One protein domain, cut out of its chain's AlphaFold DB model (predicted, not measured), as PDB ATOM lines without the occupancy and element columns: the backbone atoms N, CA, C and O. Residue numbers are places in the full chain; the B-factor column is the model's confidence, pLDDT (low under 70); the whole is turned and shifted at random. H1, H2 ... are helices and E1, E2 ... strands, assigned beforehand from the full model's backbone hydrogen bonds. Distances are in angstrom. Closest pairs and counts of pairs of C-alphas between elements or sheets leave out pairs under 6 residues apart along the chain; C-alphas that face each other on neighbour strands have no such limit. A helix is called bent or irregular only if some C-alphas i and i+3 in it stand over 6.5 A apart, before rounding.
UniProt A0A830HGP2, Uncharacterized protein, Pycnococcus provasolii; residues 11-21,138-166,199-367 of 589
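What this domain is: This is residues 11 to 21, 138 to 166 and 199 to 367 of the 589 residues of an uncharacterized protein of Pycnococcus provasolii (UniProt A0A830HGP2). A small parallel sheet, E2 E1 E3 E4, forms the core; H2 and H3 cover one face, with H7 packed on H2 and H1 on H3. H5 grazes the sheet with residues 279 to 284, the hairpin E5 and E6 reaches away from it, and beyond E4 short parallel pairings continue the row: residues 310 to 311 with 347 to 348, and these with 17 to 18. The printed part has 209 residues with seven named helices and six named strands, in the order H1 H2 E1 H3 E2 H4 H5 E3 E4 E5 E6 H6 H7; the class is mixed, helices and strands, with under half of the residues in named elements. It is compact, with a radius of gyration of the C-alphas of 17.2 A and spans of 49 by 42 by 39 A.

Where its parts are: The sheet holds E2, residues 250 to 254, 13.0 A; E1, 225 to 229, 13.6 A, from C-alpha 225 at (0.626, -12.688, -33.693); E3, 289 to 292; and E4, 310 to 313. The helices are H3, 236 to 245, 14.4 A; H2, 205 to 216, 15.9 A; H5, 270 to 284, 20.9 A; H4, 256 to 263; H1, 138 to 145; H6, 336 to 339; and H7, 356 to 366, 16.5 A, ending at C-alpha 366 at (6.588, -41.225, -31.805). E5, 317 to 320, and E6, 328 to 331, form the hairpin.

How they stand to each other: N 228 and O 252 of E1 and E2 are 2.8 A apart, N 291 and O 227 of E3 and E1 2.8 A, N 290 and O 310 of E3 and E4 2.8 A, and N 329 and O 319 of antiparallel E6 and E5 2.8 A, within hydrogen-bond range. E1, H3, E2 is a strand-helix-strand unit, two parallel neighbours with a helix between, and E2, H4 H5, E3 a split one, with E1 between its strands; both crossovers are right-handed. H2 and H3, on the same face, make two layers with the sheet, helices over one face. H3 runs along E1, 3 degrees on the local plane, at a height of 8.7 A over the sheet. H2 touches H7, about perpendicular at 73 degrees, closest at C-alphas 205 and 359, 5.0 A. H1 touches H3 at a steep tilt of 46 degrees, closest at C-alphas 145 and 241, 5.8 A. H4, only just irregular with C-alphas 258 and 261 6.9 A apart, touches H5, closest at C-alphas 261 and 273, 4.8 A. H6 touches no helix. Every O i to N i+4 pair is within range in H1, H2, H3 and H5, but 2 of 4 in H4 and 5 of 7 in H7; H6 is too short for one.

The domain as a whole: The C-alphas farthest apart, Gly 152 and Ser 324, are 57.0 A apart. Residues 22 to 137 and 167 to 198 are not printed, with C-alpha gaps of 28.4 A and 19.4 A. The links E3 to E4 and H6 to H7 are long. The pLDDT is under 70 in residues 11 to 13, 147 to 166, 199 to 201, 321 to 327 and 359 to 367.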
ATOM      1  N   PRO A  11      13.589  -2.112 -42.662       54.81
ATOM      2  CA  PRO A  11      13.589  -3.536 -42.973       54.81
ATOM      3  C   PRO A  11      14.972  -4.126 -42.648       54.81
ATOM      4  O   PRO A  11      15.975  -3.411 -42.779       54.81
ATOM      5  N   PRO A  12      15.043  -5.388 -42.182       59.00
ATOM      6  CA  PRO A  12      16.316  -6.021 -41.855       59.00
ATOM      7  C   PRO A  12      17.271  -5.899 -43.047       59.00
ATOM      8  O   PRO A  12      16.925  -6.240 -44.174       59.00
ATOM      9  N   SER A  13      18.461  -5.342 -42.821       60.22
ATOM     10  CA  SER A  13      19.386  -5.029 -43.909       60.22
ATOM     11  C   SER A  13      20.077  -6.298 -44.413       60.22
ATOM     12  O   SER A  13      21.075  -6.731 -43.832       60.22
ATOM     13  N   GLY A  14      19.565  -6.869 -45.502       81.50
ATOM     14  CA  GLY A  14      20.121  -8.047 -46.166       81.50
ATOM     15  C   GLY A  14      19.098  -9.170 -46.330       81.50
ATOM     16  O   GLY A  14      17.930  -9.033 -45.986       81.50
ATOM     17  N   ARG A  15      19.548 -10.308 -46.870       91.62
ATOM     18  CA  ARG A  15      18.676 -11.477 -47.072       91.62
ATOM     19  C   ARG A  15      18.187 -12.042 -45.728       91.62
ATOM     20  O   ARG A  15      18.986 -12.091 -44.789       91.62
ATOM     21  N   PRO A  16      16.941 -12.542 -45.649       95.94
ATOM     22  CA  PRO A  16      16.425 -13.185 -44.448       95.94
ATOM     23  C   PRO A  16      17.244 -14.413 -44.046       95.94
ATOM     24  O   PRO A  16      17.807 -15.125 -44.882       95.94
ATOM     25  N   GLN A  17      17.255 -14.703 -42.746       96.00
ATOM     26  CA  GLN A  17      17.866 -15.914 -42.206       96.00
ATOM     27  C   GLN A  17      17.162 -17.167 -42.750       96.00
ATOM     28  O   GLN A  17      15.949 -17.324 -42.608       96.00
ATOM     29  N   LEU A  18      17.929 -18.103 -43.315       96.19
ATOM     30  CA  LEU A  18      17.388 -19.379 -43.784       96.19
ATOM     31  C   LEU A  18      17.194 -20.359 -42.620       96.19
ATOM     32  O   LEU A  18      18.156 -20.772 -41.967       96.19
ATOM     33  N   LEU A  19      15.946 -20.770 -42.392       95.19
ATOM     34  CA  LEU A  19      15.575 -21.755 -41.372       95.19
ATOM     35  C   LEU A  19      15.814 -23.179 -41.907       95.19
ATOM     36  O   LEU A  19      14.890 -23.862 -42.351       95.19
ATOM     37  N   HIS A  20      17.070 -23.629 -41.920       93.88
ATOM     38  CA  HIS A  20      17.447 -24.942 -42.454       93.88
ATOM     39  C   HIS A  20      17.167 -26.085 -41.465       93.88
ATOM     40  O   HIS A  20      17.763 -26.177 -40.393       93.88
ATOM     41  N   GLY A  21      16.332 -27.046 -41.863       88.81
ATOM     42  CA  GLY A  21      16.000 -28.224 -41.058       88.81
ATOM     43  C   GLY A  21      17.114 -29.273 -40.958       88.81
ATOM     44  O   GLY A  21      17.068 -30.114 -40.066       88.81
ATOM     45  N   PRO A 138      -9.231 -38.443 -34.955       88.31
ATOM     46  CA  PRO A 138     -10.072 -37.320 -34.522       88.31
ATOM     47  C   PRO A 138      -9.932 -36.957 -33.035       88.31
ATOM     48  O   PRO A 138      -9.938 -35.777 -32.688       88.31
ATOM     49  N   LEU A 139      -9.716 -37.946 -32.160       85.44
ATOM     50  CA  LEU A 139      -9.446 -37.708 -30.735       85.44
ATOM     51  C   LEU A 139      -8.180 -36.863 -30.487       85.44
ATOM     52  O   LEU A 139      -8.214 -35.970 -29.646       85.44
ATOM     53  N   HIS A 140      -7.083 -37.081 -31.221       83.50
ATOM     54  CA  HIS A 140      -5.866 -36.270 -31.081       83.50
ATOM     55  C   HIS A 140      -6.118 -34.806 -31.456       83.50
ATOM     56  O   HIS A 140      -5.709 -33.895 -30.731       83.50
ATOM     57  N   MET A 141      -6.878 -34.585 -32.532       82.75
ATOM     58  CA  MET A 141      -7.335 -33.259 -32.950       82.75
ATOM     59  C   MET A 141      -8.270 -32.610 -31.921       82.75
ATOM     60  O   MET A 141      -8.112 -31.429 -31.618       82.75
ATOM     61  N   GLY A 142      -9.207 -33.369 -31.344       85.44
ATOM     62  CA  GLY A 142     -10.121 -32.897 -30.301       85.44
ATOM     63  C   GLY A 142      -9.394 -32.492 -29.018       85.44
ATOM     64  O   GLY A 142      -9.620 -31.398 -28.500       85.44
ATOM     65  N   LEU A 143      -8.455 -33.319 -28.552       81.25
ATOM     66  CA  LEU A 143      -7.594 -33.018 -27.405       81.25
ATOM     67  C   LEU A 143      -6.759 -31.746 -27.649       81.25
ATOM     68  O   LEU A 143      -6.668 -30.890 -26.766       81.25
ATOM     69  N   LEU A 144      -6.204 -31.583 -28.858       81.44
ATOM     70  CA  LEU A 144      -5.449 -30.390 -29.256       81.44
ATOM     71  C   LEU A 144      -6.339 -29.137 -29.326       81.44
ATOM     72  O   LEU A 144      -5.934 -28.070 -28.864       81.44
ATOM     73  N   ALA A 145      -7.566 -29.257 -29.841       83.69
ATOM     74  CA  ALA A 145      -8.537 -28.161 -29.903       83.69
ATOM     75  C   ALA A 145      -8.986 -27.687 -28.510       83.69
ATOM     76  O   ALA A 145      -9.133 -26.484 -28.281       83.69
ATOM     77  N   GLN A 146      -9.119 -28.615 -27.558       78.62
ATOM     78  CA  GLN A 146      -9.367 -28.323 -26.141       78.62
ATOM     79  C   GLN A 146      -8.155 -27.687 -25.428       78.62
ATOM     80  O   GLN A 146      -8.238 -27.401 -24.237       78.62
ATOM     81  N   ALA A 147      -7.027 -27.477 -26.125       65.31
ATOM     82  CA  ALA A 147      -5.741 -27.079 -25.548       65.31
ATOM     83  C   ALA A 147      -5.285 -27.996 -24.392       65.31
ATOM     84  O   ALA A 147      -4.578 -27.557 -23.485       65.31
ATOM     85  N   PHE A 148      -5.666 -29.279 -24.471       55.78
ATOM     86  CA  PHE A 148      -5.342 -30.344 -23.520       55.78
ATOM     87  C   PHE A 148      -5.966 -30.180 -22.123       55.78
ATOM     88  O   PHE A 148      -5.267 -30.035 -21.122       55.78
ATOM     89  N   ALA A 149      -7.303 -30.251 -22.103       42.59
ATOM     90  CA  ALA A 149      -8.229 -30.217 -20.965       42.59
ATOM     91  C   ALA A 149      -7.637 -30.460 -19.557       42.59
ATOM     92  O   ALA A 149      -7.537 -31.592 -19.084       42.59
ATOM     93  N   ASN A 150      -7.345 -29.359 -18.858       40.00
ATOM     94  CA  ASN A 150      -7.548 -29.213 -17.415       40.00
ATOM     95  C   ASN A 150      -7.478 -27.722 -17.032       40.00
ATOM     96  O   ASN A 150      -6.494 -27.041 -17.332       40.00
ATOM     97  N   ASP A 151      -8.503 -27.215 -16.344       39.34
ATOM     98  CA  ASP A 151      -8.557 -25.834 -15.847       39.34
ATOM     99  C   ASP A 151      -7.577 -25.631 -14.678       39.34
ATOM    100  O   ASP A 151      -7.917 -25.836 -13.513       39.34
ATOM    101  N   GLY A 152      -6.332 -25.234 -14.966       36.81
ATOM    102  CA  GLY A 152      -5.333 -25.088 -13.900       36.81
ATOM    103  C   GLY A 152      -3.928 -24.675 -14.329       36.81
ATOM    104  O   GLY A 152      -2.969 -25.315 -13.912       36.81
ATOM    105  N   MET A 153      -3.807 -23.592 -15.110       36.12
ATOM    106  CA  MET A 153      -2.565 -23.118 -15.755       36.12
ATOM    107  C   MET A 153      -1.955 -24.102 -16.768       36.12
ATOM    108  O   MET A 153      -1.966 -25.316 -16.597       36.12
ATOM    109  N   LEU A 154      -1.349 -23.550 -17.827       40.97
ATOM    110  CA  LEU A 154      -0.565 -24.303 -18.810       40.97
ATOM    111  C   LEU A 154       0.471 -25.174 -18.080       40.97
ATOM    112  O   LEU A 154       1.433 -24.648 -17.513       40.97
ATOM    113  N   HIS A 155       0.271 -26.498 -18.072       39.34
ATOM    114  CA  HIS A 155       1.138 -27.416 -17.334       39.34
ATOM    115  C   HIS A 155       2.607 -27.190 -17.750       39.34
ATOM    116  O   HIS A 155       2.872 -27.149 -18.955       39.34
ATOM    117  N   PRO A 156       3.594 -27.126 -16.828       36.34
ATOM    118  CA  PRO A 156       5.000 -26.818 -17.148       36.34
ATOM    119  C   PRO A 156       5.686 -27.715 -18.199       36.34
ATOM    120  O   PRO A 156       6.798 -27.429 -18.628       36.34
ATOM    121  N   ARG A 157       5.028 -28.797 -18.640       38.78
ATOM    122  CA  ARG A 157       5.459 -29.657 -19.757       38.78
ATOM    123  C   ARG A 157       5.012 -29.186 -21.147       38.78
ATOM    124  O   ARG A 157       5.623 -29.631 -22.108       38.78
ATOM    125  N   MET A 158       4.054 -28.265 -21.291       38.50
ATOM    126  CA  MET A 158       3.860 -27.563 -22.577       38.50
ATOM    127  C   MET A 158       5.106 -26.735 -22.922       38.50
ATOM    128  O   MET A 158       5.614 -26.799 -24.038       38.50
ATOM    129  N   PHE A 159       5.702 -26.088 -21.916       33.12
ATOM    130  CA  PHE A 159       6.999 -25.412 -22.030       33.12
ATOM    131  C   PHE A 159       8.181 -26.370 -22.276       33.12
ATOM    132  O   PHE A 159       9.251 -25.923 -22.677       33.12
ATOM    133  N   ALA A 160       8.008 -27.689 -22.128       35.00
ATOM    134  CA  ALA A 160       9.048 -28.658 -22.481       35.00
ATOM    135  C   ALA A 160       9.207 -28.863 -24.002       35.00
ATOM    136  O   ALA A 160      10.080 -29.622 -24.407       35.00
ATOM    137  N   MET A 161       8.435 -28.162 -24.848       39.00
ATOM    138  CA  MET A 161       8.791 -27.969 -26.263       39.00
ATOM    139  C   MET A 161       9.974 -27.008 -26.468       39.00
ATOM    140  O   MET A 161      10.642 -27.110 -27.494       39.00
ATOM    141  N   HIS A 162      10.294 -26.127 -25.507       31.00
ATOM    142  CA  HIS A 162      11.493 -25.274 -25.586       31.00
ATOM    143  C   HIS A 162      12.796 -26.078 -25.541       31.00
ATOM    144  O   HIS A 162      13.825 -25.631 -26.043       31.00
ATOM    145  N   THR A 163      12.750 -27.291 -24.993       34.16
ATOM    146  CA  THR A 163      13.764 -28.311 -25.229       34.16
ATOM    147  C   THR A 163      13.266 -29.238 -26.334       34.16
ATOM    148  O   THR A 163      12.397 -30.073 -26.109       34.16
ATOM    149  N   TRP A 164      13.891 -29.180 -27.516       39.41
ATOM    150  CA  TRP A 164      13.753 -30.202 -28.577       39.41
ATOM    151  C   TRP A 164      14.088 -31.634 -28.092       39.41
ATOM    152  O   TRP A 164      13.838 -32.627 -28.788       39.41
ATOM    153  N   ASP A 165      14.656 -31.721 -26.887       36.06
ATOM    154  CA  ASP A 165      15.140 -32.903 -26.207       36.06
ATOM    155  C   ASP A 165      14.328 -33.272 -24.931       36.06
ATOM    156  O   ASP A 165      13.717 -32.438 -24.266       36.06
ATOM    157  N   HIS A 166      14.391 -34.555 -24.576       35.06
ATOM    158  CA  HIS A 166      14.105 -35.185 -23.275       35.06
ATOM    159  C   HIS A 166      12.661 -35.428 -22.793       35.06
ATOM    160  O   HIS A 166      12.502 -36.317 -21.953       35.06
ATOM    161  N   PRO A 199      -5.709 -40.709 -23.481       46.81
ATOM    162  CA  PRO A 199      -4.399 -40.897 -24.083       46.81
ATOM    163  C   PRO A 199      -3.600 -39.596 -24.164       46.81
ATOM    164  O   PRO A 199      -4.125 -38.515 -24.431       46.81
ATOM    165  N   SER A 200      -2.284 -39.714 -23.971       53.25
ATOM    166  CA  SER A 200      -1.346 -38.611 -24.206       53.25
ATOM    167  C   SER A 200      -1.441 -38.189 -25.667       53.25
ATOM    168  O   SER A 200      -1.100 -38.987 -26.537       53.25
ATOM    169  N   ALA A 201      -1.886 -36.968 -25.953       63.94
ATOM    170  CA  ALA A 201      -2.195 -36.599 -27.326       63.94
ATOM    171  C   ALA A 201      -0.946 -36.553 -28.221       63.94
ATOM    172  O   ALA A 201       0.054 -35.906 -27.880       63.94
ATOM    173  N   MET A 202      -1.005 -37.204 -29.387       76.00
ATOM    174  CA  MET A 202      -0.016 -36.976 -30.437       76.00
ATOM    175  C   MET A 202      -0.251 -35.628 -31.117       76.00
ATOM    176  O   MET A 202      -1.379 -35.214 -31.370       76.00
ATOM    177  N   LEU A 203       0.851 -34.942 -31.419       81.56
ATOM    178  CA  LEU A 203       0.849 -33.724 -32.225       81.56
ATOM    179  C   LEU A 203       1.095 -34.098 -33.689       81.56
ATOM    180  O   LEU A 203       2.085 -34.797 -33.935       81.56
ATOM    181  N   PRO A 204       0.298 -33.591 -34.648       86.38
ATOM    182  CA  PRO A 204       0.498 -33.913 -36.052       86.38
ATOM    183  C   PRO A 204       1.894 -33.554 -36.564       86.38
ATOM    184  O   PRO A 204       2.478 -32.525 -36.196       86.38
ATOM    185  N   CYS A 205       2.457 -34.428 -37.401       86.31
ATOM    186  CA  CYS A 205       3.895 -34.446 -37.680       86.31
ATOM    187  C   CYS A 205       4.411 -33.173 -38.382       86.31
ATOM    188  O   CYS A 205       5.505 -32.702 -38.047       86.31
ATOM    189  N   ALA A 206       3.619 -32.592 -39.295       88.81
ATOM    190  CA  ALA A 206       3.930 -31.360 -40.023       88.81
ATOM    191  C   ALA A 206       3.799 -30.091 -39.154       88.81
ATOM    192  O   ALA A 206       4.793 -29.371 -39.038       88.81
ATOM    193  N   PRO A 207       2.685 -29.844 -38.436       90.56
ATOM    194  CA  PRO A 207       2.593 -28.787 -37.424       90.56
ATOM    195  C   PRO A 207       3.723 -28.814 -36.391       90.56
ATOM    196  O   PRO A 207       4.365 -27.794 -36.128       90.56
ATOM    197  N   ARG A 208       4.027 -30.001 -35.848       87.50
ATOM    198  CA  ARG A 208       5.126 -30.194 -34.894       87.50
ATOM    199  C   ARG A 208       6.491 -29.881 -35.514       87.50
ATOM    200  O   ARG A 208       7.365 -29.355 -34.828       87.50
ATOM    201  N   ALA A 209       6.694 -30.208 -36.790       88.81
ATOM    202  CA  ALA A 209       7.927 -29.909 -37.515       88.81
ATOM    203  C   ALA A 209       8.084 -28.408 -37.799       88.81
ATOM    204  O   ALA A 209       9.174 -27.881 -37.603       88.81
ATOM    205  N   ALA A 210       7.009 -27.723 -38.195       93.19
ATOM    206  CA  ALA A 210       7.007 -26.290 -38.481       93.19
ATOM    207  C   ALA A 210       7.374 -25.462 -37.238       93.19
ATOM    208  O   ALA A 210       8.313 -24.666 -37.267       93.19
ATOM    209  N   VAL A 211       6.703 -25.718 -36.109       90.56
ATOM    210  CA  VAL A 211       7.031 -25.070 -34.829       90.56
ATOM    211  C   VAL A 211       8.413 -25.499 -34.320       90.56
ATOM    212  O   VAL A 211       9.166 -24.678 -33.802       90.56
ATOM    213  N   GLY A 212       8.780 -26.772 -34.492       85.31
ATOM    214  CA  GLY A 212      10.092 -27.292 -34.104       85.31
ATOM    215  C   GLY A 212      11.255 -26.608 -34.822       85.31
ATOM    216  O   GLY A 212      12.240 -26.239 -34.185       85.31
ATOM    217  N   LEU A 213      11.120 -26.390 -36.134       91.56
ATOM    218  CA  LEU A 213      12.091 -25.670 -36.955       91.56
ATOM    219  C   LEU A 213      12.269 -24.228 -36.470       91.56
ATOM    220  O   LEU A 213      13.397 -23.775 -36.282       91.56
ATOM    221  N   LEU A 214      11.150 -23.541 -36.244       91.94
ATOM    222  CA  LEU A 214      11.088 -22.163 -35.769       91.94
ATOM    223  C   LEU A 214      11.785 -22.004 -34.400       91.94
ATOM    224  O   LEU A 214      12.683 -21.173 -34.251       91.94
ATOM    225  N   MET A 215      11.444 -22.864 -33.432       86.94
ATOM    226  CA  MET A 215      12.047 -22.865 -32.093       86.94
ATOM    227  C   MET A 215      13.543 -23.202 -32.120       86.94
ATOM    228  O   MET A 215      14.319 -22.577 -31.399       86.94
ATOM    229  N   ALA A 216      13.972 -24.139 -32.972       86.44
ATOM    230  CA  ALA A 216      15.383 -24.506 -33.115       86.44
ATOM    231  C   ALA A 216      16.267 -23.366 -33.662       86.44
ATOM    232  O   ALA A 216      17.479 -23.394 -33.464       86.44
ATOM    233  N   HIS A 217      15.668 -22.358 -34.304       92.06
ATOM    234  CA  HIS A 217      16.343 -21.144 -34.773       92.06
ATOM    235  C   HIS A 217      16.149 -19.937 -33.832       92.06
ATOM    236  O   HIS A 217      16.516 -18.820 -34.182       92.06
ATOM    237  N   GLY A 218      15.609 -20.147 -32.625       89.25
ATOM    238  CA  GLY A 218      15.478 -19.109 -31.595       89.25
ATOM    239  C   GLY A 218      14.207 -18.258 -31.682       89.25
ATOM    240  O   GLY A 218      14.041 -17.334 -30.887       89.25
ATOM    241  N   HIS A 219      13.281 -18.570 -32.590       90.81
ATOM    242  CA  HIS A 219      12.012 -17.856 -32.702       90.81
ATOM    243  C   HIS A 219      10.939 -18.529 -31.827       90.81
ATOM    244  O   HIS A 219      10.578 -19.691 -32.020       90.81
ATOM    245  N   SER A 220      10.417 -17.799 -30.840       87.56
ATOM    246  CA  SER A 220       9.299 -18.249 -30.000       87.56
ATOM    247  C   SER A 220       7.963 -17.813 -30.595       87.56
ATOM    248  O   SER A 220       7.871 -16.701 -31.105       87.56
ATOM    249  N   VAL A 221       6.926 -18.647 -30.464       87.38
ATOM    250  CA  VAL A 221       5.526 -18.307 -30.804       87.38
ATOM    251  C   VAL A 221       4.777 -17.635 -29.647       87.38
ATOM    252  O   VAL A 221       3.727 -17.035 -29.858       87.38
ATOM    253  N   VAL A 222       5.303 -17.720 -28.419       86.75
ATOM    254  CA  VAL A 222       4.633 -17.224 -27.206       86.75
ATOM    255  C   VAL A 222       4.446 -15.708 -27.293       86.75
ATOM    256  O   VAL A 222       5.411 -14.967 -27.472       86.75
ATOM    257  N   GLY A 223       3.204 -15.247 -27.150       85.75
ATOM    258  CA  GLY A 223       2.828 -13.836 -27.223       85.75
ATOM    259  C   GLY A 223       2.831 -13.234 -28.632       85.75
ATOM    260  O   GLY A 223       2.507 -12.054 -28.764       85.75
ATOM    261  N   ARG A 224       3.150 -14.010 -29.677       93.31
ATOM    262  CA  ARG A 224       3.247 -13.518 -31.061       93.31
ATOM    263  C   ARG A 224       1.920 -13.575 -31.808       93.31
ATOM    264  O   ARG A 224       1.152 -14.522 -31.625       93.31
ATOM    265  N   ALA A 225       1.701 -12.622 -32.708       97.56
ATOM    266  CA  ALA A 225       0.626 -12.688 -33.693       97.56
ATOM    267  C   ALA A 225       1.013 -13.630 -34.845       97.56
ATOM    268  O   ALA A 225       2.010 -13.393 -35.532       97.56
ATOM    269  N   CYS A 226       0.237 -14.693 -35.066       98.19
ATOM    270  CA  CYS A 226       0.504 -15.697 -36.097       98.19
ATOM    271  C   CYS A 226      -0.573 -15.698 -37.195       98.19
ATOM    272  O   CYS A 226      -1.766 -15.606 -36.901       98.19
ATOM    273  N   CYS A 227      -0.174 -15.889 -38.452       98.25
ATOM    274  CA  CYS A 227      -1.075 -16.178 -39.572       98.25
ATOM    275  C   CYS A 227      -0.760 -17.567 -40.145       98.25
ATOM    276  O   CYS A 227       0.409 -17.920 -40.298       98.25
ATOM    277  N   VAL A 228      -1.789 -18.354 -40.454       98.38
ATOM    278  CA  VAL A 228      -1.688 -19.656 -41.121       98.38
ATOM    279  C   VAL A 228      -2.516 -19.597 -42.400       98.38
ATOM    280  O   VAL A 228      -3.737 -19.437 -42.358       98.38
ATOM    281  N   LEU A 229      -1.842 -19.714 -43.540       97.06
ATOM    282  CA  LEU A 229      -2.450 -19.724 -44.864       97.06
ATOM    283  C   LEU A 229      -2.746 -21.172 -45.257       97.06
ATOM    284  O   LEU A 229      -1.829 -21.935 -45.549       97.06
ATOM    285  N   GLY A 230      -4.025 -21.543 -45.258       95.06
ATOM    286  CA  GLY A 230      -4.512 -22.884 -45.565       95.06
ATOM    287  C   GLY A 230      -5.044 -23.584 -44.317       95.06
ATOM    288  O   GLY A 230      -4.479 -23.478 -43.234       95.06
ATOM    289  N   ASP A 231      -6.138 -24.327 -44.477       94.00
ATOM    290  CA  ASP A 231      -6.901 -25.003 -43.416       94.00
ATOM    291  C   ASP A 231      -6.914 -26.533 -43.554       94.00
ATOM    292  O   ASP A 231      -7.741 -27.215 -42.948       94.00
ATOM    293  N   GLY A 232      -5.997 -27.090 -44.352       90.75
ATOM    294  CA  GLY A 232      -5.896 -28.533 -44.569       90.75
ATOM    295  C   GLY A 232      -5.789 -29.311 -43.253       90.75
ATOM    296  O   GLY A 232      -5.037 -28.930 -42.352       90.75
ATOM    297  N   SER A 233      -6.517 -30.427 -43.160       86.75
ATOM    298  CA  SER A 233      -6.598 -31.276 -41.960       86.75
ATOM    299  C   SER A 233      -5.252 -31.857 -41.518       86.75
ATOM    300  O   SER A 233      -5.086 -32.157 -40.343       86.75
ATOM    301  N   THR A 234      -4.286 -31.974 -42.432       85.00
ATOM    302  CA  THR A 234      -2.944 -32.527 -42.192       85.00
ATOM    303  C   THR A 234      -1.921 -31.514 -41.678       85.00
ATOM    304  O   THR A 234      -0.913 -31.903 -41.085       85.00
ATOM    305  N   ALA A 235      -2.150 -30.218 -41.908       91.31
ATOM    306  CA  ALA A 235      -1.175 -29.167 -41.629       91.31
ATOM    307  C   ALA A 235      -1.837 -27.900 -41.083       91.31
ATOM    308  O   ALA A 235      -1.737 -27.637 -39.889       91.31
ATOM    309  N   GLY A 236      -2.522 -27.131 -41.931       94.81
ATOM    310  CA  GLY A 236      -3.012 -25.790 -41.607       94.81
ATOM    311  C   GLY A 236      -3.880 -25.700 -40.349       94.81
ATOM    312  O   GLY A 236      -3.539 -24.986 -39.403       94.81
ATOM    313  N   LEU A 237      -4.966 -26.478 -40.285       94.00
ATOM    314  CA  LEU A 237      -5.862 -26.470 -39.123       94.00
ATOM    315  C   LEU A 237      -5.163 -26.926 -37.821       94.00
ATOM    316  O   LEU A 237      -5.188 -26.163 -36.850       94.00
ATOM    317  N   PRO A 238      -4.500 -28.101 -37.744       92.00
ATOM    318  CA  PRO A 238      -3.789 -28.484 -36.523       92.00
ATOM    319  C   PRO A 238      -2.626 -27.559 -36.155       92.00
ATOM    320  O   PRO A 238      -2.332 -27.412 -34.970       92.00
ATOM    321  N   LEU A 239      -1.981 -26.903 -37.122       94.50
ATOM    322  CA  LEU A 239      -0.969 -25.886 -36.849       94.50
ATOM    323  C   LEU A 239      -1.577 -24.667 -36.156       94.50
ATOM    324  O   LEU A 239      -1.040 -24.231 -35.142       94.50
ATOM    325  N   ALA A 240      -2.727 -24.170 -36.615       95.25
ATOM    326  CA  ALA A 240      -3.421 -23.077 -35.939       95.25
ATOM    327  C   ALA A 240      -3.814 -23.435 -34.489       95.25
ATOM    328  O   ALA A 240      -3.618 -22.629 -33.574       95.25
ATOM    329  N   LEU A 241      -4.298 -24.662 -34.256       91.88
ATOM    330  CA  LEU A 241      -4.615 -25.154 -32.909       91.88
ATOM    331  C   LEU A 241      -3.359 -25.288 -32.027       91.88
ATOM    332  O   LEU A 241      -3.379 -24.881 -30.866       91.88
ATOM    333  N   LEU A 242      -2.252 -25.794 -32.580       89.88
ATOM    334  CA  LEU A 242      -0.970 -25.909 -31.879       89.88
ATOM    335  C   LEU A 242      -0.388 -24.540 -31.505       89.88
ATOM    336  O   LEU A 242       0.059 -24.363 -30.376       89.88
ATOM    337  N   LEU A 243      -0.434 -23.554 -32.404       91.44
ATOM    338  CA  LEU A 243       0.032 -22.190 -32.127       91.44
ATOM    339  C   LEU A 243      -0.764 -21.541 -30.984       91.44
ATOM    340  O   LEU A 243      -0.173 -20.950 -30.080       91.44
ATOM    341  N   ARG A 244      -2.093 -21.725 -30.970       89.38
ATOM    342  CA  ARG A 244      -2.962 -21.313 -29.856       89.38
ATOM    343  C   ARG A 244      -2.575 -22.016 -28.549       89.38
ATOM    344  O   ARG A 244      -2.423 -21.343 -27.533       89.38
ATOM    345  N   ALA A 245      -2.403 -23.340 -28.561       83.25
ATOM    346  CA  ALA A 245      -2.037 -24.112 -27.368       83.25
ATOM    347  C   ALA A 245      -0.661 -23.712 -26.797       83.25
ATOM    348  O   ALA A 245      -0.458 -23.729 -25.586       83.25
ATOM    349  N   LEU A 246       0.266 -23.284 -27.658       82.44
ATOM    350  CA  LEU A 246       1.585 -22.770 -27.282       82.44
ATOM    351  C   LEU A 246       1.589 -21.287 -26.869       82.44
ATOM    352  O   LEU A 246       2.654 -20.735 -26.599       82.44
ATOM    353  N   GLY A 247       0.426 -20.637 -26.799       83.25
ATOM    354  CA  GLY A 247       0.300 -19.274 -26.289       83.25
ATOM    355  C   GLY A 247       0.653 -18.172 -27.289       83.25
ATOM    356  O   GLY A 247       1.100 -17.107 -26.860       83.25
ATOM    357  N   ALA A 248       0.456 -18.385 -28.595       89.88
ATOM    358  CA  ALA A 248       0.367 -17.276 -29.551       89.88
ATOM    359  C   ALA A 248      -0.711 -16.269 -29.102       89.88
ATOM    360  O   ALA A 248      -1.775 -16.667 -28.623       89.88
ATOM    361  N   SER A 249      -0.445 -14.965 -29.232       91.88
ATOM    362  CA  SER A 249      -1.383 -13.918 -28.788       91.88
ATOM    363  C   SER A 249      -2.593 -13.791 -29.711       91.88
ATOM    364  O   SER A 249      -3.691 -13.466 -29.259       91.88
ATOM    365  N   SER A 250      -2.411 -14.107 -30.992       95.44
ATOM    366  CA  SER A 250      -3.480 -14.299 -31.964       95.44
ATOM    367  C   SER A 250      -3.072 -15.344 -33.002       95.44
ATOM    368  O   SER A 250      -1.886 -15.543 -33.279       95.44
ATOM    369  N   VAL A 251      -4.064 -16.025 -33.580       96.69
ATOM    370  CA  VAL A 251      -3.874 -16.944 -34.707       96.69
ATOM    371  C   VAL A 251      -4.963 -16.664 -35.738       96.69
ATOM    372  O   VAL A 251      -6.140 -16.913 -35.482       96.69
ATOM    373  N   SER A 252      -4.586 -16.130 -36.897       97.31
ATOM    374  CA  SER A 252      -5.470 -15.994 -38.059       97.31
ATOM    375  C   SER A 252      -5.308 -17.207 -38.968       97.31
ATOM    376  O   SER A 252      -4.260 -17.371 -39.582       97.31
ATOM    377  N   LEU A 253      -6.332 -18.055 -39.050       97.06
ATOM    378  CA  LEU A 253      -6.391 -19.171 -39.995       97.06
ATOM    379  C   LEU A 253      -7.173 -18.737 -41.240       97.06
ATOM    380  O   LEU A 253      -8.323 -18.317 -41.119       97.06
ATOM    381  N   VAL A 254      -6.567 -18.854 -42.422       95.62
ATOM    382  CA  VAL A 254      -7.215 -18.535 -43.701       95.62
ATOM    383  C   VAL A 254      -7.612 -19.829 -44.403       95.62
ATOM    384  O   VAL A 254      -6.760 -20.677 -44.675       95.62
ATOM    385  N   SER A 255      -8.906 -19.994 -44.684       93.31
ATOM    386  CA  SER A 255      -9.434 -21.204 -45.322       93.31
ATOM    387  C   SER A 255      -8.999 -21.316 -46.779       93.31
ATOM    388  O   SER A 255      -8.878 -20.307 -47.473       93.31
ATOM    389  N   ARG A 256      -8.832 -22.539 -47.301       89.25
ATOM    390  CA  ARG A 256      -8.503 -22.726 -48.728       89.25
ATOM    391  C   ARG A 256      -9.557 -22.123 -49.661       89.25
ATOM    392  O   ARG A 256      -9.198 -21.645 -50.728       89.25
ATOM    393  N   ALA A 257     -10.819 -22.053 -49.233       87.56
ATOM    394  CA  ALA A 257     -11.877 -21.354 -49.965       87.56
ATOM    395  C   ALA A 257     -11.609 -19.841 -50.110       87.56
ATOM    396  O   ALA A 257     -11.836 -19.291 -51.181       87.56
ATOM    397  N   ALA A 258     -11.072 -19.178 -49.078       89.12
ATOM    398  CA  ALA A 258     -10.678 -17.767 -49.153       89.12
ATOM    399  C   ALA A 258      -9.375 -17.539 -49.948       89.12
ATOM    400  O   ALA A 258      -9.132 -16.438 -50.433       89.12
ATOM    401  N   LEU A 259      -8.540 -18.575 -50.097       89.00
ATOM    402  CA  LEU A 259      -7.309 -18.535 -50.897       89.00
ATOM    403  C   LEU A 259      -7.556 -18.864 -52.381       89.00
ATOM    404  O   LEU A 259      -6.808 -18.397 -53.237       89.00
ATOM    405  N   ALA A 260      -8.595 -19.642 -52.703       87.81
ATOM    406  CA  ALA A 260      -8.874 -20.127 -54.057       87.81
ATOM    407  C   ALA A 260      -8.991 -19.021 -55.136       87.81
ATOM    408  O   ALA A 260      -8.375 -19.204 -56.185       87.81
ATOM    409  N   PRO A 261      -9.633 -17.853 -54.898       88.44
ATOM    410  CA  PRO A 261      -9.641 -16.724 -55.845       88.44
ATOM    411  C   PRO A 261      -8.251 -16.174 -56.210       88.44
ATOM    412  O   PRO A 261      -8.089 -15.477 -57.204       88.44
ATOM    413  N   ILE A 262      -7.238 -16.451 -55.384       85.19
ATOM    414  CA  ILE A 262      -5.863 -15.967 -55.556       85.19
ATOM    415  C   ILE A 262      -5.013 -17.020 -56.279       85.19
ATOM    416  O   ILE A 262      -4.148 -16.654 -57.072       85.19
ATOM    417  N   VAL A 263      -5.279 -18.308 -56.024       83.38
ATOM    418  CA  VAL A 263      -4.636 -19.457 -56.692       83.38
ATOM    419  C   VAL A 263      -5.185 -19.665 -58.111       83.38
ATOM    420  O   VAL A 263      -4.440 -20.038 -59.011       83.38
ATOM    421  N   HIS A 264      -6.475 -19.393 -58.323       84.69
ATOM    422  CA  HIS A 264      -7.172 -19.556 -59.601       84.69
ATOM    423  C   HIS A 264      -7.892 -18.253 -60.008       84.69
ATOM    424  O   HIS A 264      -9.123 -18.229 -60.072       84.69
ATOM    425  N   PRO A 265      -7.155 -17.153 -60.265       81.19
ATOM    426  CA  PRO A 265      -7.752 -15.844 -60.533       81.19
ATOM    427  C   PRO A 265      -8.626 -15.833 -61.792       81.19
ATOM    428  O   PRO A 265      -9.645 -15.158 -61.808       81.19
ATOM    429  N   ASP A 266      -8.296 -16.638 -62.806       88.19
ATOM    430  CA  ASP A 266      -9.074 -16.739 -64.051       88.19
ATOM    431  C   ASP A 266     -10.401 -17.510 -63.882       88.19
ATOM    432  O   ASP A 266     -11.206 -17.589 -64.807       88.19
ATOM    433  N   SER A 267     -10.628 -18.123 -62.712       88.00
ATOM    434  CA  SER A 267     -11.844 -18.889 -62.387       88.00
ATOM    435  C   SER A 267     -12.881 -18.086 -61.590       88.00
ATOM    436  O   SER A 267     -13.902 -18.641 -61.186       88.00
ATOM    437  N   VAL A 268     -12.620 -16.801 -61.334       89.62
ATOM    438  CA  VAL A 268     -13.448 -15.901 -60.515       89.62
ATOM    439  C   VAL A 268     -13.493 -14.493 -61.132       89.62
ATOM    440  O   VAL A 268     -12.630 -14.151 -61.940       89.62
ATOM    441  N   PRO A 269     -14.465 -13.640 -60.765       93.38
ATOM    442  CA  PRO A 269     -14.416 -12.213 -61.076       93.38
ATOM    443  C   PRO A 269     -13.136 -11.540 -60.552       93.38
ATOM    444  O   PRO A 269     -12.663 -11.837 -59.452       93.38
ATOM    445  N   GLU A 270     -12.597 -10.575 -61.305       91.38
ATOM    446  CA  GLU A 270     -11.387  -9.823 -60.920       91.38
ATOM    447  C   GLU A 270     -11.556  -9.111 -59.564       91.38
ATOM    448  O   GLU A 270     -10.628  -9.066 -58.755       91.38
ATOM    449  N   GLU A 271     -12.764  -8.615 -59.289       91.81
ATOM    450  CA  GLU A 271     -13.154  -7.991 -58.021       91.81
ATOM    451  C   GLU A 271     -13.066  -8.953 -56.822       91.81
ATOM    452  O   GLU A 271     -12.547  -8.563 -55.773       91.81
ATOM    453  N   ASP A 272     -13.451 -10.222 -56.987       90.56
ATOM    454  CA  ASP A 272     -13.327 -11.252 -55.947       90.56
ATOM    455  C   ASP A 272     -11.861 -11.644 -55.723       90.56
ATOM    456  O   ASP A 272     -11.406 -11.762 -54.581       90.56
ATOM    457  N   ALA A 273     -11.081 -11.784 -56.801       88.69
ATOM    458  CA  ALA A 273      -9.642 -12.028 -56.709       88.69
ATOM    459  C   ALA A 273      -8.904 -10.856 -56.031       88.69
ATOM    460  O   ALA A 273      -7.968 -11.074 -55.256       88.69
ATOM    461  N   HIS A 274      -9.321  -9.612 -56.285       89.69
ATOM    462  CA  HIS A 274      -8.783  -8.424 -55.624       89.69
ATOM    463  C   HIS A 274      -9.152  -8.386 -54.135       89.69
ATOM    464  O   HIS A 274      -8.261  -8.260 -53.291       89.69
ATOM    465  N   ALA A 275     -10.431  -8.566 -53.799       90.62
ATOM    466  CA  ALA A 275     -10.916  -8.575 -52.419       90.62
ATOM    467  C   ALA A 275     -10.269  -9.694 -51.584       90.62
ATOM    468  O   ALA A 275      -9.897  -9.476 -50.427       90.62
ATOM    469  N   ALA A 276     -10.058 -10.874 -52.174       89.88
ATOM    470  CA  ALA A 276      -9.320 -11.957 -51.539       89.88
ATOM    471  C   ALA A 276      -7.857 -11.562 -51.266       89.88
ATOM    472  O   ALA A 276      -7.382 -11.732 -50.138       89.88
ATOM    473  N   ARG A 277      -7.144 -10.988 -52.252       89.25
ATOM    474  CA  ARG A 277      -5.760 -10.505 -52.067       89.25
ATOM    475  C   ARG A 277      -5.671  -9.440 -50.974       89.25
ATOM    476  O   ARG A 277      -4.796  -9.541 -50.118       89.25
ATOM    477  N   GLU A 278      -6.583  -8.467 -50.949       91.06
ATOM    478  CA  GLU A 278      -6.645  -7.448 -49.891       91.06
ATOM    479  C   GLU A 278      -6.879  -8.088 -48.512       91.06
ATOM    480  O   GLU A 278      -6.172  -7.783 -47.544       91.06
ATOM    481  N   HIS A 279      -7.823  -9.031 -48.418       91.31
ATOM    482  CA  HIS A 279      -8.131  -9.732 -47.177       91.31
ATOM    483  C   HIS A 279      -6.926 -10.510 -46.636       91.31
ATOM    484  O   HIS A 279      -6.604 -10.379 -45.453       91.31
ATOM    485  N   VAL A 280      -6.256 -11.293 -47.488       92.19
ATOM    486  CA  VAL A 280      -5.049 -12.048 -47.121       92.19
ATOM    487  C   VAL A 280      -3.934 -11.095 -46.716       92.19
ATOM    488  O   VAL A 280      -3.378 -11.255 -45.633       92.19
ATOM    489  N   SER A 281      -3.678 -10.054 -47.512       92.50
ATOM    490  CA  SER A 281      -2.647  -9.046 -47.246       92.50
ATOM    491  C   SER A 281      -2.827  -8.358 -45.889       92.50
ATOM    492  O   SER A 281      -1.865  -8.168 -45.144       92.50
ATOM    493  N   ARG A 282      -4.071  -8.036 -45.511       93.88
ATOM    494  CA  ARG A 282      -4.406  -7.470 -44.194       93.88
ATOM    495  C   ARG A 282      -4.104  -8.435 -43.042       93.88
ATOM    496  O   ARG A 282      -3.717  -7.980 -41.969       93.88
ATOM    497  N   LEU A 283      -4.287  -9.744 -43.237       95.25
ATOM    498  CA  LEU A 283      -3.996 -10.760 -42.217       95.25
ATOM    499  C   LEU A 283      -2.498 -11.070 -42.117       95.25
ATOM    500  O   LEU A 283      -1.962 -11.115 -41.012       95.25
ATOM    501  N   THR A 284      -1.802 -11.242 -43.243       95.44
ATOM    502  CA  THR A 284      -0.361 -11.546 -43.267       95.44
ATOM    503  C   THR A 284       0.478 -10.367 -42.781       95.44
ATOM    504  O   THR A 284       1.377 -10.565 -41.967       95.44
ATOM    505  N   ARG A 285       0.140  -9.126 -43.162       93.44
ATOM    506  CA  ARG A 285       0.795  -7.919 -42.620       93.44
ATOM    507  C   ARG A 285       0.459  -7.666 -41.142       93.44
ATOM    508  O   ARG A 285       1.195  -6.950 -40.466       93.44
ATOM    509  N   GLY A 286      -0.613  -8.264 -40.621       92.25
ATOM    510  CA  GLY A 286      -0.949  -8.245 -39.194       92.25
ATOM    511  C   GLY A 286      -0.165  -9.251 -38.337       92.25
ATOM    512  O   GLY A 286      -0.312  -9.228 -37.116       92.25
ATOM    513  N   ALA A 287       0.637 -10.133 -38.944       97.06
ATOM    514  CA  ALA A 287       1.334 -11.212 -38.254       97.06
ATOM    515  C   ALA A 287       2.842 -10.959 -38.109       97.06
ATOM    516  O   ALA A 287       3.511 -10.471 -39.016       97.06
ATOM    517  N   GLU A 288       3.386 -11.367 -36.963       97.88
ATOM    518  CA  GLU A 288       4.829 -11.452 -36.710       97.88
ATOM    519  C   GLU A 288       5.406 -12.782 -37.228       97.88
ATOM    520  O   GLU A 288       6.606 -12.882 -37.487       97.88
ATOM    521  N   ILE A 289       4.564 -13.814 -37.372       98.38
ATOM    522  CA  ILE A 289       4.945 -15.135 -37.890       98.38
ATOM    523  C   ILE A 289       3.880 -15.627 -38.878       98.38
ATOM    524  O   ILE A 289       2.698 -15.691 -38.542       98.38
ATOM    525  N   ILE A 290       4.292 -15.989 -40.090       98.56
ATOM    526  CA  ILE A 290       3.422 -16.484 -41.163       98.56
ATOM    527  C   ILE A 290       3.796 -17.935 -41.466       98.56
ATOM    528  O   ILE A 290       4.960 -18.245 -41.712       98.56
ATOM    529  N   PHE A 291       2.804 -18.819 -41.485       98.31
ATOM    530  CA  PHE A 291       2.942 -20.205 -41.915       98.31
ATOM    531  C   PHE A 291       2.146 -20.431 -43.204       98.31
ATOM    532  O   PHE A 291       0.970 -20.072 -43.261       98.31
ATOM    533  N   THR A 292       2.751 -21.054 -44.213       97.25
ATOM    534  CA  THR A 292       2.060 -21.463 -45.447       97.25
ATOM    535  C   THR A 292       1.804 -22.966 -45.462       97.25
ATOM    536  O   THR A 292       2.689 -23.757 -45.143       97.25
ATOM    537  N   ALA A 293       0.570 -23.353 -45.778       95.12
ATOM    538  CA  ALA A 293       0.084 -24.724 -45.923       95.12
ATOM    539  C   ALA A 293      -1.053 -24.773 -46.971       95.12
ATOM    540  O   ALA A 293      -2.101 -25.394 -46.759       95.12
ATOM    541  N   VAL A 294      -0.858 -24.051 -48.075       92.62
ATOM    542  CA  VAL A 294      -1.801 -23.851 -49.182       92.62
ATOM    543  C   VAL A 294      -1.719 -25.008 -50.178       92.62
ATOM    544  O   VAL A 294      -2.759 -25.532 -50.575       92.62
ATOM    545  N   GLY A 295      -0.500 -25.430 -50.540       88.38
ATOM    546  CA  GLY A 295      -0.252 -26.389 -51.620       88.38
ATOM    547  C   GLY A 295      -0.268 -25.741 -53.009       88.38
ATOM    548  O   GLY A 295      -0.734 -26.355 -53.966       88.38
ATOM    549  N   ALA A 296       0.195 -24.494 -53.111       88.50
ATOM    550  CA  ALA A 296       0.193 -23.678 -54.323       88.50
ATOM    551  C   ALA A 296       1.550 -22.952 -54.457       88.50
ATOM    552  O   ALA A 296       1.810 -22.028 -53.680       88.50
ATOM    553  N   PRO A 297       2.422 -23.345 -55.409       90.31
ATOM    554  CA  PRO A 297       3.765 -22.788 -55.531       90.31
ATOM    555  C   PRO A 297       3.796 -21.262 -55.643       90.31
ATOM    556  O   PRO A 297       3.052 -20.670 -56.421       90.31
ATOM    557  N   GLY A 298       4.689 -20.620 -54.885       85.69
ATOM    558  CA  GLY A 298       4.914 -19.173 -54.981       85.69
ATOM    559  C   GLY A 298       3.743 -18.281 -54.540       85.69
ATOM    560  O   GLY A 298       3.739 -17.094 -54.858       85.69
ATOM    561  N   TYR A 299       2.772 -18.825 -53.805       89.56
ATOM    562  CA  TYR A 299       1.621 -18.108 -53.260       89.56
ATOM    563  C   TYR A 299       1.979 -16.877 -52.401       89.56
ATOM    564  O   TYR A 299       1.389 -15.809 -52.567       89.56
ATOM    565  N   LEU A 300       2.917 -17.011 -51.454       94.25
ATOM    566  CA  LEU A 300       3.293 -15.923 -50.544       94.25
ATOM    567  C   LEU A 300       4.441 -15.096 -51.133       94.25
ATOM    568  O   LEU A 300       5.585 -15.551 -51.183       94.25
ATOM    569  N   THR A 301       4.140 -13.860 -51.524       94.06
ATOM    570  CA  THR A 301       5.090 -12.881 -52.068       94.06
ATOM    571  C   THR A 301       5.578 -11.879 -51.016       94.06
ATOM    572  O   THR A 301       4.936 -11.649 -49.990       94.06
ATOM    573  N   ALA A 302       6.735 -11.256 -51.275       94.25
ATOM    574  CA  ALA A 302       7.378 -10.308 -50.359       94.25
ATOM    575  C   ALA A 302       6.493  -9.117 -49.944       94.25
ATOM    576  O   ALA A 302       6.553  -8.683 -48.800       94.25
ATOM    577  N   ASP A 303       5.642  -8.605 -50.835       91.81
ATOM    578  CA  ASP A 303       4.757  -7.471 -50.551       91.81
ATOM    579  C   ASP A 303       3.642  -7.806 -49.542       91.81
ATOM    580  O   ASP A 303       3.124  -6.908 -48.873       91.81
ATOM    581  N   LEU A 304       3.290  -9.085 -49.378       92.44
ATOM    582  CA  LEU A 304       2.296  -9.548 -48.406       92.44
ATOM    583  C   LEU A 304       2.862  -9.659 -46.978       92.44
ATOM    584  O   LEU A 304       2.106  -9.928 -46.046       92.44
ATOM    585  N   ILE A 305       4.166  -9.456 -46.785       93.69
ATOM    586  CA  ILE A 305       4.872  -9.699 -45.522       93.69
ATOM    587  C   ILE A 305       5.195  -8.369 -44.824       93.69
ATOM    588  O   ILE A 305       5.642  -7.411 -45.453       93.69
ATOM    589  N   SER A 306       4.997  -8.306 -43.505       92.56
ATOM    590  CA  SER A 306       5.401  -7.141 -42.701       92.56
ATOM    591  C   SER A 306       6.902  -7.146 -42.374       92.56
ATOM    592  O   SER A 306       7.461  -8.217 -42.120       92.56
ATOM    593  N   PRO A 307       7.567  -5.973 -42.312       94.75
ATOM    594  CA  PRO A 307       8.972  -5.866 -41.920       94.75
ATOM    595  C   PRO A 307       9.273  -6.561 -40.587       94.75
ATOM    596  O   PRO A 307       8.665  -6.257 -39.562       94.75
ATOM    597  N   GLY A 308      10.234  -7.482 -40.606       94.88
ATOM    598  CA  GLY A 308      10.659  -8.266 -39.448       94.88
ATOM    599  C   GLY A 308       9.860  -9.553 -39.192       94.88
ATOM    600  O   GLY A 308      10.175 -10.257 -38.233       94.88
ATOM    601  N   ALA A 309       8.862  -9.893 -40.016       97.06
ATOM    602  CA  ALA A 309       8.090 -11.124 -39.841       97.06
ATOM    603  C   ALA A 309       8.898 -12.386 -40.205       97.06
ATOM    604  O   ALA A 309       9.771 -12.362 -41.076       97.06
ATOM    605  N   VAL A 310       8.596 -13.508 -39.548       98.38
ATOM    606  CA  VAL A 310       9.214 -14.818 -39.820       98.38
ATOM    607  C   VAL A 310       8.274 -15.683 -40.653       98.38
ATOM    608  O   VAL A 310       7.100 -15.813 -40.318       98.38
ATOM    609  N   VAL A 311       8.785 -16.310 -41.712       98.38
ATOM    610  CA  VAL A 311       8.016 -17.158 -42.632       98.38
ATOM    611  C   VAL A 311       8.420 -18.626 -42.486       98.38
ATOM    612  O   VAL A 311       9.602 -18.969 -42.535       98.38
ATOM    613  N   VAL A 312       7.438 -19.513 -42.341       98.19
ATOM    614  CA  VAL A 312       7.644 -20.965 -42.264       98.19
ATOM    615  C   VAL A 312       6.784 -21.665 -43.311       98.19
ATOM    616  O   VAL A 312       5.560 -21.721 -43.207       98.19
ATOM    617  N   ASP A 313       7.452 -22.229 -44.307       97.31
ATOM    618  CA  ASP A 313       6.841 -22.927 -45.427       97.31
ATOM    619  C   ASP A 313       6.647 -24.416 -45.127       97.31
ATOM    620  O   ASP A 313       7.604 -25.190 -45.000       97.31
ATOM    621  N   VAL A 314       5.381 -24.799 -44.956       94.44
ATOM    622  CA  VAL A 314       4.922 -26.184 -44.784       94.44
ATOM    623  C   VAL A 314       4.386 -26.742 -46.110       94.44
ATOM    624  O   VAL A 314       4.242 -27.959 -46.239       94.44
ATOM    625  N   GLY A 315       4.109 -25.873 -47.088       87.25
ATOM    626  CA  GLY A 315       3.645 -26.238 -48.418       87.25
ATOM    627  C   GLY A 315       4.702 -27.020 -49.183       87.25
ATOM    628  O   GLY A 315       5.878 -26.658 -49.194       87.25
ATOM    629  N   ILE A 316       4.287 -28.127 -49.795       86.69
ATOM    630  CA  ILE A 316       5.142 -28.935 -50.662       86.69
ATOM    631  C   ILE A 316       4.318 -29.398 -51.863       86.69
ATOM    632  O   ILE A 316       3.395 -30.198 -51.715       86.69
ATOM    633  N   THR A 317       4.724 -28.942 -53.042       86.19
ATOM    634  CA  THR A 317       4.203 -29.356 -54.347       86.19
ATOM    635  C   THR A 317       5.329 -30.025 -55.129       86.19
ATOM    636  O   THR A 317       6.480 -29.592 -55.058       86.19
ATOM    637  N   VAL A 318       5.022 -31.106 -55.849       82.44
ATOM    638  CA  VAL A 318       5.997 -31.808 -56.694       82.44
ATOM    639  C   VAL A 318       5.600 -31.637 -58.153       82.44
ATOM    640  O   VAL A 318       4.508 -32.042 -58.541       82.44
ATOM    641  N   GLU A 319       6.498 -31.059 -58.942       80.75
ATOM    642  CA  GLU A 319       6.355 -30.882 -60.390       80.75
ATOM    643  C   GLU A 319       7.421 -31.701 -61.134       80.75
ATOM    644  O   GLU A 319       8.465 -32.028 -60.565       80.75
ATOM    645  N   GLY A 320       7.173 -32.037 -62.402       70.25
ATOM    646  CA  GLY A 320       8.035 -32.927 -63.196       70.25
ATOM    647  C   GLY A 320       7.703 -34.417 -63.027       70.25
ATOM    648  O   GLY A 320       6.692 -34.777 -62.421       70.25
ATOM    649  N   SER A 321       8.535 -35.298 -63.592       58.31
ATOM    650  CA  SER A 321       8.284 -36.746 -63.607       58.31
ATOM    651  C   SER A 321       9.353 -37.544 -62.866       58.31
ATOM    652  O   SER A 321      10.523 -37.571 -63.244       58.31
ATOM    653  N   LEU A 322       8.924 -38.336 -61.877       59.44
ATOM    654  CA  LEU A 322       9.797 -39.320 -61.225       59.44
ATOM    655  C   LEU A 322      10.142 -40.535 -62.101       59.44
ATOM    656  O   LEU A 322      10.980 -41.339 -61.693       59.44
ATOM    657  N   SER A 323       9.536 -40.698 -63.284       53.19
ATOM    658  CA  SER A 323       9.801 -41.853 -64.160       53.19
ATOM    659  C   SER A 323      11.221 -41.882 -64.737       53.19
ATOM    660  O   SER A 323      11.670 -42.940 -65.169       53.19
ATOM    661  N   SER A 324      11.910 -40.737 -64.763       46.94
ATOM    662  CA  SER A 324      13.147 -40.537 -65.534       46.94
ATOM    663  C   SER A 324      14.363 -40.149 -64.676       46.94
ATOM    664  O   SER A 324      15.408 -39.792 -65.212       46.94
ATOM    665  N   GLY A 325      14.254 -40.226 -63.343       54.00
ATOM    666  CA  GLY A 325      15.333 -39.900 -62.401       54.00
ATOM    667  C   GLY A 325      15.078 -38.616 -61.605       54.00
ATOM    668  O   GLY A 325      13.995 -38.423 -61.063       54.00
ATOM    669  N   ASN A 326      16.088 -37.744 -61.506       57.06
ATOM    670  CA  ASN A 326      16.033 -36.484 -60.742       57.06
ATOM    671  C   ASN A 326      15.260 -35.345 -61.449       57.06
ATOM    672  O   ASN A 326      15.418 -34.187 -61.078       57.06
ATOM    673  N   ASP A 327      14.431 -35.655 -62.448       69.00
ATOM    674  CA  ASP A 327      13.687 -34.671 -63.250       69.00
ATOM    675  C   ASP A 327      12.364 -34.256 -62.577       69.00
ATOM    676  O   ASP A 327      11.267 -34.347 -63.134       69.00
ATOM    677  N   TYR A 328      12.475 -33.862 -61.306       74.25
ATOM    678  CA  TYR A 328      11.374 -33.382 -60.482       74.25
ATOM    679  C   TYR A 328      11.822 -32.219 -59.598       74.25
ATOM    680  O   TYR A 328      12.934 -32.207 -59.065       74.25
ATOM    681  N   GLN A 329      10.929 -31.258 -59.394       82.94
ATOM    682  CA  GLN A 329      11.141 -30.132 -58.492       82.94
ATOM    683  C   GLN A 329      10.207 -30.243 -57.292       82.94
ATOM    684  O   GLN A 329       9.053 -30.646 -57.412       82.94
ATOM    685  N   VAL A 330      10.731 -29.906 -56.113       86.75
ATOM    686  CA  VAL A 330       9.968 -29.839 -54.864       86.75
ATOM    687  C   VAL A 330       9.830 -28.364 -54.521       86.75
ATOM    688  O   VAL A 330      10.778 -27.765 -54.020       86.75
ATOM    689  N   LEU A 331       8.677 -27.789 -54.843       90.69
ATOM    690  CA  LEU A 331       8.378 -26.370 -54.680       90.69
ATOM    691  C   LEU A 331       7.605 -26.125 -53.380       90.69
ATOM    692  O   LEU A 331       6.873 -26.998 -52.911       90.69
ATOM    693  N   GLY A 332       7.788 -24.938 -52.806       93.19
ATOM    694  CA  GLY A 332       7.061 -24.461 -51.631       93.19
ATOM    695  C   GLY A 332       6.040 -23.380 -51.974       93.19
ATOM    696  O   GLY A 332       6.052 -22.827 -53.077       93.19
ATOM    697  N   ASP A 333       5.174 -23.051 -51.019       95.38
ATOM    698  CA  ASP A 333       4.177 -21.989 -51.179       95.38
ATOM    699  C   ASP A 333       4.813 -20.580 -51.166       95.38
ATOM    700  O   ASP A 333       4.136 -19.595 -51.451       95.38
ATOM    701  N   VAL A 334       6.092 -20.437 -50.808       96.56
ATOM    702  CA  VAL A 334       6.770 -19.135 -50.692       96.56
ATOM    703  C   VAL A 334       7.493 -18.745 -51.987       96.56
ATOM    704  O   VAL A 334       8.329 -19.482 -52.508       96.56
ATOM    705  N   HIS A 335       7.212 -17.543 -52.497       95.31
ATOM    706  CA  HIS A 335       7.804 -17.020 -53.730       95.31
ATOM    707  C   HIS A 335       9.274 -16.605 -53.564       95.31
ATOM    708  O   HIS A 335       9.697 -16.132 -52.507       95.31
ATOM    709  N   ALA A 336      10.048 -16.671 -54.655       95.25
ATOM    710  CA  ALA A 336      11.469 -16.312 -54.686       95.25
ATOM    711  C   ALA A 336      11.775 -14.895 -54.152       95.25
ATOM    712  O   ALA A 336      12.824 -14.684 -53.545       95.25
ATOM    713  N   SER A 337      10.850 -13.937 -54.309       95.69
ATOM    714  CA  SER A 337      11.014 -12.570 -53.783       95.69
ATOM    715  C   SER A 337      11.136 -12.509 -52.256       95.69
ATOM    716  O   SER A 337      11.774 -11.600 -51.736       95.69
ATOM    717  N   VAL A 338      10.610 -13.497 -51.523       96.81
ATOM    718  CA  VAL A 338      10.745 -13.570 -50.059       96.81
ATOM    719  C   VAL A 338      12.174 -13.930 -49.632       96.81
ATOM    720  O   VAL A 338      12.565 -13.609 -48.516       96.81
ATOM    721  N   PHE A 339      12.986 -14.523 -50.513       96.06
ATOM    722  CA  PHE A 339      14.393 -14.872 -50.257       96.06
ATOM    723  C   PHE A 339      15.388 -13.781 -50.706       96.06
ATOM    724  O   PHE A 339      16.603 -13.933 -50.533       96.06
ATOM    725  N   ALA A 340      14.891 -12.698 -51.310       94.94
ATOM    726  CA  ALA A 340      15.701 -11.618 -51.862       94.94
ATOM    727  C   ALA A 340      16.323 -10.721 -50.766       94.94
ATOM    728  O   ALA A 340      15.989 -10.834 -49.586       94.94
ATOM    729  N   ALA A 341      17.270  -9.851 -51.134       91.25
ATOM    730  CA  ALA A 341      17.999  -9.009 -50.167       91.25
ATOM    731  C   ALA A 341      17.176  -7.803 -49.677       91.25
ATOM    732  O   ALA A 341      17.493  -7.201 -48.656       91.25
ATOM    733  N   GLU A 342      16.137  -7.473 -50.434       91.88
ATOM    734  CA  GLU A 342      15.125  -6.447 -50.222       91.88
ATOM    735  C   GLU A 342      13.845  -6.990 -49.556       91.88
ATOM    736  O   GLU A 342      12.887  -6.243 -49.351       91.88
ATOM    737  N   SER A 343      13.809  -8.289 -49.234       93.88
ATOM    738  CA  SER A 343      12.667  -8.929 -48.577       93.88
ATOM    739  C   SER A 343      12.419  -8.317 -47.191       93.88
ATOM    740  O   SER A 343      13.362  -8.151 -46.418       93.88
ATOM    741  N   PRO A 344      11.161  -8.022 -46.813       94.44
ATOM    742  CA  PRO A 344      10.847  -7.534 -45.472       94.44
ATOM    743  C   PRO A 344      10.945  -8.629 -44.397       94.44
ATOM    744  O   PRO A 344      10.900  -8.307 -43.208       94.44
ATOM    745  N   ALA A 345      11.057  -9.908 -44.773       96.88
ATOM    746  CA  ALA A 345      11.133 -11.014 -43.824       96.88
ATOM    747  C   ALA A 345      12.424 -10.967 -42.981       96.88
ATOM    748  O   ALA A 345      13.504 -10.666 -43.478       96.88
ATOM    749  N   LEU A 346      12.324 -11.335 -41.702       97.19
ATOM    750  CA  LEU A 346      13.481 -11.571 -40.829       97.19
ATOM    751  C   LEU A 346      14.126 -12.934 -41.117       97.19
ATOM    752  O   LEU A 346      15.349 -13.066 -41.147       97.19
ATOM    753  N   ALA A 347      13.289 -13.952 -41.313       97.56
ATOM    754  CA  ALA A 347      13.708 -15.323 -41.556       97.56
ATOM    755  C   ALA A 347      12.679 -16.063 -42.419       97.56
ATOM    756  O   ALA A 347      11.490 -15.747 -42.377       97.56
ATOM    757  N   VAL A 348      13.135 -17.055 -43.184       97.75
ATOM    758  CA  VAL A 348      12.306 -17.874 -44.081       97.75
ATOM    759  C   VAL A 348      12.822 -19.315 -44.119       97.75
ATOM    760  O   VAL A 348      14.030 -19.547 -44.192       97.75
ATOM    761  N   SER A 349      11.941 -20.316 -44.068       97.38
ATOM    762  CA  SER A 349      12.349 -21.713 -44.294       97.38
ATOM    763  C   SER A 349      12.332 -22.073 -45.785       97.38
ATOM    764  O   SER A 349      11.304 -21.863 -46.425       97.38
ATOM    765  N   PRO A 350      13.398 -22.671 -46.345       95.31
ATOM    766  CA  PRO A 350      13.422 -23.066 -47.750       95.31
ATOM    767  C   PRO A 350      12.635 -24.359 -48.011       95.31
ATOM    768  O   PRO A 350      12.581 -25.255 -47.164       95.31
ATOM    769  N   VAL A 351      12.116 -24.506 -49.229       92.56
ATOM    770  CA  VAL A 351      11.607 -25.776 -49.759       92.56
ATOM    771  C   VAL A 351      12.410 -26.125 -51.021       92.56
ATOM    772  O   VAL A 351      12.483 -25.291 -51.921       92.56
ATOM    773  N   PRO A 352      13.048 -27.310 -51.094       89.62
ATOM    774  CA  PRO A 352      13.236 -28.283 -50.015       89.62
ATOM    775  C   PRO A 352      14.220 -27.789 -48.930       89.62
ATOM    776  O   PRO A 352      14.978 -26.843 -49.118       89.62
ATOM    777  N   GLY A 353      14.261 -28.487 -47.790       88.00
ATOM    778  CA  GLY A 353      15.301 -28.309 -46.762       88.00
ATOM    779  C   GLY A 353      14.870 -27.622 -45.460       88.00
ATOM    780  O   GLY A 353      15.652 -27.626 -44.511       88.00
ATOM    781  N   GLY A 354      13.650 -27.085 -45.387       91.06
ATOM    782  CA  GLY A 354      13.012 -26.536 -44.187       91.06
ATOM    783  C   GLY A 354      12.221 -27.587 -43.400       91.06
ATOM    784  O   GLY A 354      12.805 -28.439 -42.728       91.06
ATOM    785  N   VAL A 355      10.885 -27.530 -43.470       89.69
ATOM    786  CA  VAL A 355       9.975 -28.333 -42.623       89.69
ATOM    787  C   VAL A 355       9.943 -29.821 -43.000       89.69
ATOM    788  O   VAL A 355       9.965 -30.677 -42.115       89.69
ATOM    789  N   GLY A 356       9.933 -30.152 -44.295       82.38
ATOM    790  CA  GLY A 356       9.761 -31.528 -44.797       82.38
ATOM    791  C   GLY A 356      10.686 -32.587 -44.163       82.38
ATOM    792  O   GLY A 356      10.188 -33.610 -43.698       82.38
ATOM    793  N   PRO A 357      12.011 -32.363 -44.063       78.06
ATOM    794  CA  PRO A 357      12.925 -33.292 -43.388       78.06
ATOM    795  C   PRO A 357      12.587 -33.568 -41.908       78.06
ATOM    796  O   PRO A 357      12.874 -34.650 -41.394       78.06
ATOM    797  N   LEU A 358      11.960 -32.616 -41.207       74.31
ATOM    798  CA  LEU A 358      11.624 -32.743 -39.786       74.31
ATOM    799  C   LEU A 358      10.355 -33.557 -39.526       74.31
ATOM    800  O   LEU A 358      10.286 -34.209 -38.479       74.31
ATOM    801  N   THR A 359       9.391 -33.583 -40.455       68.50
ATOM    802  CA  THR A 359       8.155 -34.383 -40.310       68.50
ATOM    803  C   THR A 359       8.489 -35.865 -40.137       68.50
ATOM    804  O   THR A 359       7.995 -36.526 -39.223       68.50
ATOM    805  N   VAL A 360       9.456 -36.337 -40.926       66.94
ATOM    806  CA  VAL A 360      10.008 -37.690 -40.871       66.94
ATOM    807  C   VAL A 360      10.666 -37.984 -39.515       66.94
ATOM    808  O   VAL A 360      10.452 -39.049 -38.935       66.94
ATOM    809  N   SER A 361      11.416 -37.028 -38.954       64.50
ATOM    810  CA  SER A 361      12.050 -37.190 -37.633       64.50
ATOM    811  C   SER A 361      11.049 -37.267 -36.477       64.50
ATOM    812  O   SER A 361      11.288 -37.977 -35.499       64.50
ATOM    813  N   ASN A 362       9.918 -36.566 -36.591       64.31
ATOM    814  CA  ASN A 362       8.852 -36.605 -35.593       64.31
ATOM    815  C   ASN A 362       8.140 -37.963 -35.599       64.31
ATOM    816  O   ASN A 362       7.935 -38.535 -34.532       64.31
ATOM    817  N   LEU A 363       7.851 -38.506 -36.783       64.62
ATOM    818  CA  LEU A 363       7.212 -39.813 -36.951       64.62
ATOM    819  C   LEU A 363       8.032 -40.945 -36.304       64.62
ATOM    820  O   LEU A 363       7.510 -41.738 -35.518       64.62
ATOM    821  N   ALA A 364       9.344 -40.965 -36.558       58.56
ATOM    822  CA  ALA A 364      10.253 -41.942 -35.962       58.56
ATOM    823  C   ALA A 364      10.367 -41.785 -34.426       58.56
ATOM    824  O   ALA A 364      10.451 -42.780 -33.707       58.56
ATOM    825  N   LYS A 365      10.296 -40.549 -33.894       57.28
ATOM    826  CA  LYS A 365      10.292 -40.271 -32.439       57.28
ATOM    827  C   LYS A 365       9.018 -40.741 -31.718       57.28
ATOM    828  O   LYS A 365       9.090 -40.989 -30.512       57.28
ATOM    829  N   SER A 366       7.876 -40.830 -32.405       54.38
ATOM    830  CA  SER A 366       6.588 -41.225 -31.805       54.38
ATOM    831  C   SER A 366       6.482 -42.731 -31.522       54.38
ATOM    832  O   SER A 366       5.742 -43.137 -30.626       54.38
ATOM    833  N   SER A 367       7.251 -43.568 -32.227       56.09
ATOM    834  CA  SER A 367       7.215 -45.029 -32.077       56.09
ATOM    835  C   SER A 367       7.904 -45.493 -30.781       56.09
ATOM    836  O   SER A 367       9.109 -45.309 -30.593       56.09
TER     837      SER A 367